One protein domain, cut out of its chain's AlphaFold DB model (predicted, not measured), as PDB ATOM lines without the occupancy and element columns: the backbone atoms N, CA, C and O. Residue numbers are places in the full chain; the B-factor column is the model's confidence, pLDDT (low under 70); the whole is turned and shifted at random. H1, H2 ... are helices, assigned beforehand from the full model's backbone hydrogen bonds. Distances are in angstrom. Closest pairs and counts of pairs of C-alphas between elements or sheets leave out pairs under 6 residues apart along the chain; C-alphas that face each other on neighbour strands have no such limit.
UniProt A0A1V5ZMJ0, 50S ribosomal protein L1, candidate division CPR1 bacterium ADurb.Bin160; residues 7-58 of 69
ATOM      1  N   LYS A   7      47.554 -36.256   8.319       73.00
ATOM      2  CA  LYS A   7      46.472 -35.985   7.354       73.00
ATOM      3  C   LYS A   7      45.336 -35.145   7.945       73.00
ATOM      4  O   LYS A   7      44.832 -34.251   7.281       73.00
ATOM      5  N   TYR A   8      44.974 -35.396   9.204       74.06
ATOM      6  CA  TYR A   8      43.953 -34.615   9.904       74.06
ATOM      7  C   TYR A   8      44.433 -33.179  10.129       74.06
ATOM      8  O   TYR A   8      43.694 -32.235   9.879       74.06
ATOM      9  N   LEU A   9      45.691 -33.012  10.552       75.19
ATOM     10  CA  LEU A   9      46.280 -31.688  10.759       75.19
ATOM     11  C   LEU A   9      46.299 -30.862   9.461       75.19
ATOM     12  O   LEU A   9      45.928 -29.689   9.495       75.19
ATOM     13  N   ALA A  10      46.629 -31.487   8.325       75.19
ATOM     14  CA  ALA A  10      46.583 -30.852   7.008       75.19
ATOM     15  C   ALA A  10      45.163 -30.399   6.616       75.19
ATOM     16  O   ALA A  10      44.985 -29.245   6.236       75.19
ATOM     17  N   SER A  11      44.141 -31.250   6.787       70.38
ATOM     18  CA  SER A  11      42.743 -30.862   6.529       70.38
ATOM     19  C   SER A  11      42.282 -29.729   7.452       70.38
ATOM     20  O   SER A  11      41.596 -28.812   7.010       70.38
ATOM     21  N   THR A  12      42.680 -29.741   8.730       70.19
ATOM     22  CA  THR A  12      42.294 -28.673   9.668       70.19
ATOM     23  C   THR A  12      42.975 -27.339   9.402       70.19
ATOM     24  O   THR A  12      42.405 -26.315   9.755       70.19
ATOM     25  N   ALA A  13      44.162 -27.326   8.790       74.62
ATOM     26  CA  ALA A  13      44.846 -26.089   8.417       74.62
ATOM     27  C   ALA A  13      44.135 -25.348   7.269       74.62
ATOM     28  O   ALA A  13      44.235 -24.131   7.175       74.62
ATOM     29  N   MET A  14      43.387 -26.070   6.425       70.62
ATOM     30  CA  MET A  14      42.586 -25.484   5.340       70.62
ATOM     31  C   MET A  14      41.284 -24.836   5.836       70.62
ATOM     32  O   MET A  14      40.658 -24.073   5.103       70.62
ATOM     33  N   ILE A  15      40.870 -25.133   7.071       74.81
ATOM     34  CA  ILE A  15      39.632 -24.627   7.666       74.81
ATOM     35  C   ILE A  15      39.969 -23.484   8.622       74.81
ATOM     36  O   ILE A  15      40.634 -23.679   9.641       74.81
ATOM     37  N   ILE A  16      39.442 -22.292   8.347       74.62
ATOM     38  CA  ILE A  16      39.546 -21.160   9.267       74.62
ATOM     39  C   ILE A  16      38.464 -21.318  10.333       74.62
ATOM     40  O   ILE A  16      37.268 -21.177  10.067       74.62
ATOM     41  N   LYS A  17      38.884 -21.613  11.564       69.31
ATOM     42  CA  LYS A  17      37.971 -21.692  12.710       69.31
ATOM     43  C   LYS A  17      37.299 -20.334  12.927       69.31
ATOM     44  O   LYS A  17      37.984 -19.341  13.142       69.31
ATOM     45  N   GLY A  18      35.967 -20.311  12.901       69.12
ATOM     46  CA  GLY A  18      35.162 -19.112  13.161       69.12
ATOM     47  C   GLY A  18      34.697 -18.354  11.915       69.12
ATOM     48  O   GLY A  18      33.878 -17.451  12.048       69.12
ATOM     49  N   LYS A  19      35.146 -18.729  10.708       76.44
ATOM     50  CA  LYS A  19      34.576 -18.176   9.474       76.44
ATOM     51  C   LYS A  19      33.249 -18.875   9.163       76.44
ATOM     52  O   LYS A  19      33.194 -20.102   9.093       76.44
ATOM     53  N   ALA A  20      32.192 -18.093   8.952       75.88
ATOM     54  CA  ALA A  20      30.960 -18.591   8.355       75.88
ATOM     55  C   ALA A  20      31.181 -18.727   6.844       75.88
ATOM     56  O   ALA A  20      31.352 -17.728   6.145       75.88
ATOM     57  N   TYR A  21      31.245 -19.962   6.352       79.38
ATOM     58  CA  TYR A  21      31.354 -20.232   4.921       79.38
ATOM     59  C   TYR A  21      29.949 -20.288   4.305       79.38
ATOM     60  O   TYR A  21      29.070 -20.932   4.885       79.38
ATOM     61  N   PRO A  22      29.712 -19.651   3.145       84.00
ATOM     62  CA  PRO A  22      28.485 -19.863   2.389       84.00
ATOM     63  C   PRO A  22      28.412 -21.318   1.901       84.00
ATOM     64  O   PRO A  22      29.438 -21.976   1.718       84.00
ATOM     65  N   LEU A  23      27.195 -21.823   1.670       78.81
ATOM     66  CA  LEU A  23      26.941 -23.244   1.388       78.81
ATOM     67  C   LEU A  23      27.807 -23.796   0.242       78.81
ATOM     68  O   LEU A  23      28.388 -24.869   0.375       78.81
ATOM     69  N   ASN A  24      27.952 -23.039  -0.847       80.62
ATOM     70  CA  ASN A  24      28.747 -23.450  -2.009       80.62
ATOM     71  C   ASN A  24      30.236 -23.616  -1.668       80.62
ATOM     72  O   ASN A  24      30.838 -24.634  -2.006       80.62
ATOM     73  N   GLU A  25      30.817 -22.658  -0.939       79.12
ATOM     74  CA  GLU A  25      32.214 -22.741  -0.490       79.12
ATOM     75  C   GLU A  25      32.413 -23.895   0.497       79.12
ATOM     76  O   GLU A  25      33.425 -24.594   0.441       79.12
ATOM     77  N   ALA A  26      31.439 -24.129   1.382       79.62
ATOM     78  CA  ALA A  26      31.491 -25.223   2.341       79.62
ATOM     79  C   ALA A  26      31.502 -26.592   1.639       79.62
ATOM     80  O   ALA A  26      32.319 -27.445   1.985       79.62
ATOM     81  N   VAL A  27      30.659 -26.796   0.620       79.94
ATOM     82  CA  VAL A  27      30.601 -28.057  -0.141       79.94
ATOM     83  C   VAL A  27      31.913 -28.323  -0.882       79.94
ATOM     84  O   VAL A  27      32.419 -29.447  -0.858       79.94
ATOM     85  N   GLU A  28      32.506 -27.305  -1.509       81.44
ATOM     86  CA  GLU A  28      33.818 -27.456  -2.145       81.44
ATOM     87  C   GLU A  28      34.920 -27.801  -1.144       81.44
ATOM     88  O   GLU A  28      35.777 -28.648  -1.415       81.44
ATOM     89  N   LEU A  29      34.911 -27.143   0.015       78.44
ATOM     90  CA  LEU A  29      35.917 -27.346   1.044       78.44
ATOM     91  C   LEU A  29      35.818 -28.756   1.636       78.44
ATOM     92  O   LEU A  29      36.842 -29.423   1.778       78.44
ATOM     93  N   VAL A  30      34.605 -29.259   1.883       79.62
ATOM     94  CA  VAL A  30      34.376 -30.636   2.350       79.62
ATOM     95  C   VAL A  30      34.975 -31.649   1.371       79.62
ATOM     96  O   VAL A  30      35.744 -32.514   1.795       79.62
ATOM     97  N   LYS A  31      34.745 -31.485   0.060       77.31
ATOM     98  CA  LYS A  31      35.346 -32.351  -0.972       77.31
ATOM     99  C   LYS A  31      36.878 -32.295  -0.962       77.31
ATOM    100  O   LYS A  31      37.520 -33.338  -1.021       77.31
ATOM    101  N   LYS A  32      37.472 -31.103  -0.829       76.19
ATOM    102  CA  LYS A  32      38.938 -30.913  -0.776       76.19
ATOM    103  C   LYS A  32      39.569 -31.487   0.496       76.19
ATOM    104  O   LYS A  32      40.709 -31.939   0.469       76.19
ATOM    105  N   THR A  33      38.841 -31.483   1.612       75.12
ATOM    106  CA  THR A  33      39.330 -32.032   2.888       75.12
ATOM    107  C   THR A  33      39.226 -33.555   2.989       75.12
ATOM    108  O   THR A  33      39.833 -34.132   3.901       75.12
ATOM    109  N   SER A  34      38.515 -34.202   2.054       73.25
ATOM    110  CA  SER A  34      38.416 -35.657   1.953       73.25
ATOM    111  C   SER A  34      39.753 -36.254   1.501       73.25
ATOM    112  O   SER A  34      40.085 -36.321   0.324       73.25
ATOM    113  N   ASN A  35      40.559 -36.675   2.477       67.62
ATOM    114  CA  ASN A  35      41.875 -37.290   2.264       67.62
ATOM    115  C   ASN A  35      41.818 -38.830   2.150       67.62
ATOM    116  O   ASN A  35      42.840 -39.519   2.297       67.62
ATOM    117  N   VAL A  36      40.619 -39.379   1.960       75.62
ATOM    118  CA  VAL A  36      40.333 -40.816   1.886       75.62
ATOM    119  C   VAL A  36      40.092 -41.247   0.442       75.62
ATOM    120  O   VAL A  36      39.619 -40.476  -0.380       75.62
ATOM    121  N   LYS A  37      40.478 -42.488   0.125       71.38
ATOM    122  CA  LYS A  37      40.381 -43.068  -1.229       71.38
ATOM    123  C   LYS A  37      39.026 -43.731  -1.519       71.38
ATOM    124  O   LYS A  37      38.849 -44.269  -2.604       71.38
ATOM    125  N   PHE A  38      38.131 -43.767  -0.536       77.75
ATOM    126  CA  PHE A  38      36.804 -44.376  -0.626       77.75
ATOM    127  C   PHE A  38      35.727 -43.290  -0.572       77.75
ATOM    128  O   PHE A  38      36.034 -42.144  -0.233       77.75
ATOM    129  N   ASP A  39      34.486 -43.656  -0.896       75.25
ATOM    130  CA  ASP A  39      33.363 -42.720  -0.884       75.25
ATOM    131  C   ASP A  39      33.029 -42.296   0.551       75.25
ATOM    132  O   ASP A  39      32.651 -43.111   1.396       75.25
ATOM    133  N   ALA A  40      33.289 -41.029   0.857       77.69
ATOM    134  CA  ALA A  40      33.261 -40.515   2.216       77.69
ATOM    135  C   ALA A  40      31.902 -39.887   2.530       77.69
ATOM    136  O   ALA A  40      31.402 -39.050   1.782       77.69
ATOM    137  N   THR A  41      31.345 -40.232   3.688       79.88
ATOM    138  CA  THR A  41      30.084 -39.661   4.161       79.88
ATOM    139  C   THR A  41      30.277 -38.224   4.634       79.88
ATOM    140  O   THR A  41      31.214 -37.914   5.373       79.88
ATOM    141  N   VAL A  42      29.355 -37.345   4.240       80.75
ATOM    142  CA  VAL A  42      29.290 -35.968   4.737       80.75
ATOM    143  C   VAL A  42      28.316 -35.903   5.908       80.75
ATOM    144  O   VAL A  42      27.147 -36.251   5.769       80.75
ATOM    145  N   GLU A  43      28.797 -35.424   7.052       79.94
ATOM    146  CA  GLU A  43      27.988 -35.210   8.254       79.94
ATOM    147  C   GLU A  43      27.767 -33.715   8.512       79.94
ATOM    148  O   GLU A  43      28.641 -32.881   8.263       79.94
ATOM    149  N   LEU A  44      26.599 -33.376   9.062       78.25
ATOM    150  CA  LEU A  44      26.234 -32.016   9.445       78.25
ATOM    151  C   LEU A  44      25.975 -31.968  10.955       78.25
ATOM    152  O   LEU A  44      25.062 -32.609  11.467       78.25
ATOM    153  N   SER A  45      26.784 -31.192  11.677       81.12
ATOM    154  CA  SER A  45      26.615 -30.971  13.116       81.12
ATOM    155  C   SER A  45      25.803 -29.703  13.364       81.12
ATOM    156  O   SER A  45      26.288 -28.600  13.117       81.12
ATOM    157  N   VAL A  46      24.584 -29.846  13.886       78.62
ATOM    158  CA  VAL A  46      23.721 -28.715  14.258       78.62
ATOM    159  C   VAL A  46      23.667 -28.608  15.771       78.62
ATOM    160  O   VAL A  46      23.256 -29.540  16.456       78.62
ATOM    161  N   LYS A  47      24.062 -27.453  16.306       79.25
ATOM    162  CA  LYS A  47      23.867 -27.144  17.721       79.25
ATOM    163  C   LYS A  47      22.499 -26.493  17.899       79.25
ATOM    164  O   LYS A  47      22.299 -25.358  17.479       79.25
ATOM    165  N   THR A  48      21.577 -27.199  18.539       80.25
ATOM    166  CA  THR A  48      20.269 -26.665  18.934       80.25
ATOM    167  C   THR A  48      20.325 -26.088  20.348       80.25
ATOM    168  O   THR A  48      21.054 -26.599  21.196       80.25
ATOM    169  N   ASN A  49      19.515 -25.065  20.634       78.12
ATOM    170  CA  ASN A  49      19.350 -24.510  21.990       78.12
ATOM    171  C   ASN A  49      18.379 -25.324  22.870       78.12
ATOM    172  O   ASN A  49      18.014 -24.887  23.958       78.12
ATOM    173  N   ALA A  50      17.947 -26.493  22.395       78.31
ATOM    174  CA  ALA A  50      17.089 -27.411  23.128       78.31
ATOM    175  C   ALA A  50      17.819 -28.010  24.341       78.31
ATOM    176  O   ALA A  50      18.968 -28.444  24.239       78.31
ATOM    177  N   ASN A  51      17.141 -28.044  25.486       79.06
ATOM    178  CA  ASN A  51      17.644 -28.626  26.719       79.06
ATOM    179  C   ASN A  51      17.195 -30.094  26.831       79.06
ATOM    180  O   ASN A  51      16.017 -30.349  27.082       79.06
ATOM    181  N   PRO A  52      18.120 -31.068  26.734       79.00
ATOM    182  CA  PRO A  52      17.783 -32.491  26.744       79.00
ATOM    183  C   PRO A  52      17.243 -32.991  28.094       79.00
ATOM    184  O   PRO A  52      16.812 -34.134  28.188       79.00
ATOM    185  N   LYS A  53      17.272 -32.163  29.150       82.06
ATOM    186  CA  LYS A  53      16.688 -32.490  30.458       82.06
ATOM    187  C   LYS A  53      15.154 -32.505  30.433       82.06
ATOM    188  O   LYS A  53      14.548 -33.163  31.274       82.06
ATOM    189  N   PHE A  54      14.534 -31.781  29.500       81.31
ATOM    190  CA  PHE A  54      13.084 -31.754  29.320       81.31
ATOM    191  C   PHE A  54      12.710 -32.602  28.099       81.31
ATOM    192  O   PHE A  54      13.215 -32.358  27.004       81.31
ATOM    193  N   ASN A  55      11.823 -33.587  28.283       74.88
ATOM    194  CA  ASN A  55      11.429 -34.520  27.218       74.88
ATOM    195  C   ASN A  55      10.822 -33.808  25.997       74.88
ATOM    196  O   ASN A  55      11.057 -34.224  24.866       74.88
ATOM    197  N   ASP A  56      10.121 -32.699  26.215       78.88
ATOM    198  CA  ASP A  56       9.423 -31.928  25.177       78.88
ATOM    199  C   ASP A  56      10.389 -31.219  24.210       78.88
ATOM    200  O   ASP A  56      10.001 -30.788  23.128       78.88
ATOM    201  N   GLN A  57      11.659 -31.080  24.604       79.50
ATOM    202  CA  GLN A  57      12.700 -30.423  23.812       79.50
ATOM    203  C   GLN A  57      13.594 -31.433  23.077       79.50
ATOM    204  O   GLN A  57      14.533 -31.042  22.384       79.50
ATOM    205  N   ILE A  58      13.320 -32.736  23.197       79.88
ATOM    206  CA  ILE A  58      14.053 -33.767  22.467       79.88
ATOM    207  C   ILE A  58      13.580 -33.773  21.013       79.88
ATOM    208  O   ILE A  58      12.452 -34.140  20.697       79.88
TER     209      ILE A  58
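What this domain is: This is residues 7 to 58 of the 69 residues of the protein "50S ribosomal protein L1" of candidate division CPR1 bacterium ADurb.Bin160 (UniProt A0A1V5ZMJ0). Little of this domain is regular structure: two helices, H1 and H2, make a small, loosely joined head, and a long tail with no named element, residues 34 to 58, turns back near Phe 38 and then runs far out. The tail makes much of the length, and residues 51 to 56 stick out free. The printed part has 52 residues, 18 of them in the named helices H1 then H2, with no named strand, and is all helix by class. It is only just extended, close to loose, with a radius of gyration of the C-alphas of 15.2 A and spans of 41 by 26 by 22 A.

Where its parts are: H1, residues 7 to 13, begins at C-alpha 7 (46.472, -35.985, 7.354). H2, residues 23 to 33, is 15.3 A long and ends at C-alpha 33 (39.330, -32.032, 2.888).

How they stand to each other: H1 and H2 are close but not clearly touching; their closest C-alphas, of Ser 11 and Thr 33, are 5.1 A apart. They run opposite ways at a steep tilt of 35.3 degrees, only just past shallow. In H1 and H2 every O i to N i+4 pair is within hydrogen-bond range.

The domain as a whole: The two farthest C-alphas, of Lys 37 and Phe 54, are 42.5 A apart. The printed part has no cut, and the link from H1 to H2 is short. Residues 17, 18 and 35 have pLDDT under 70.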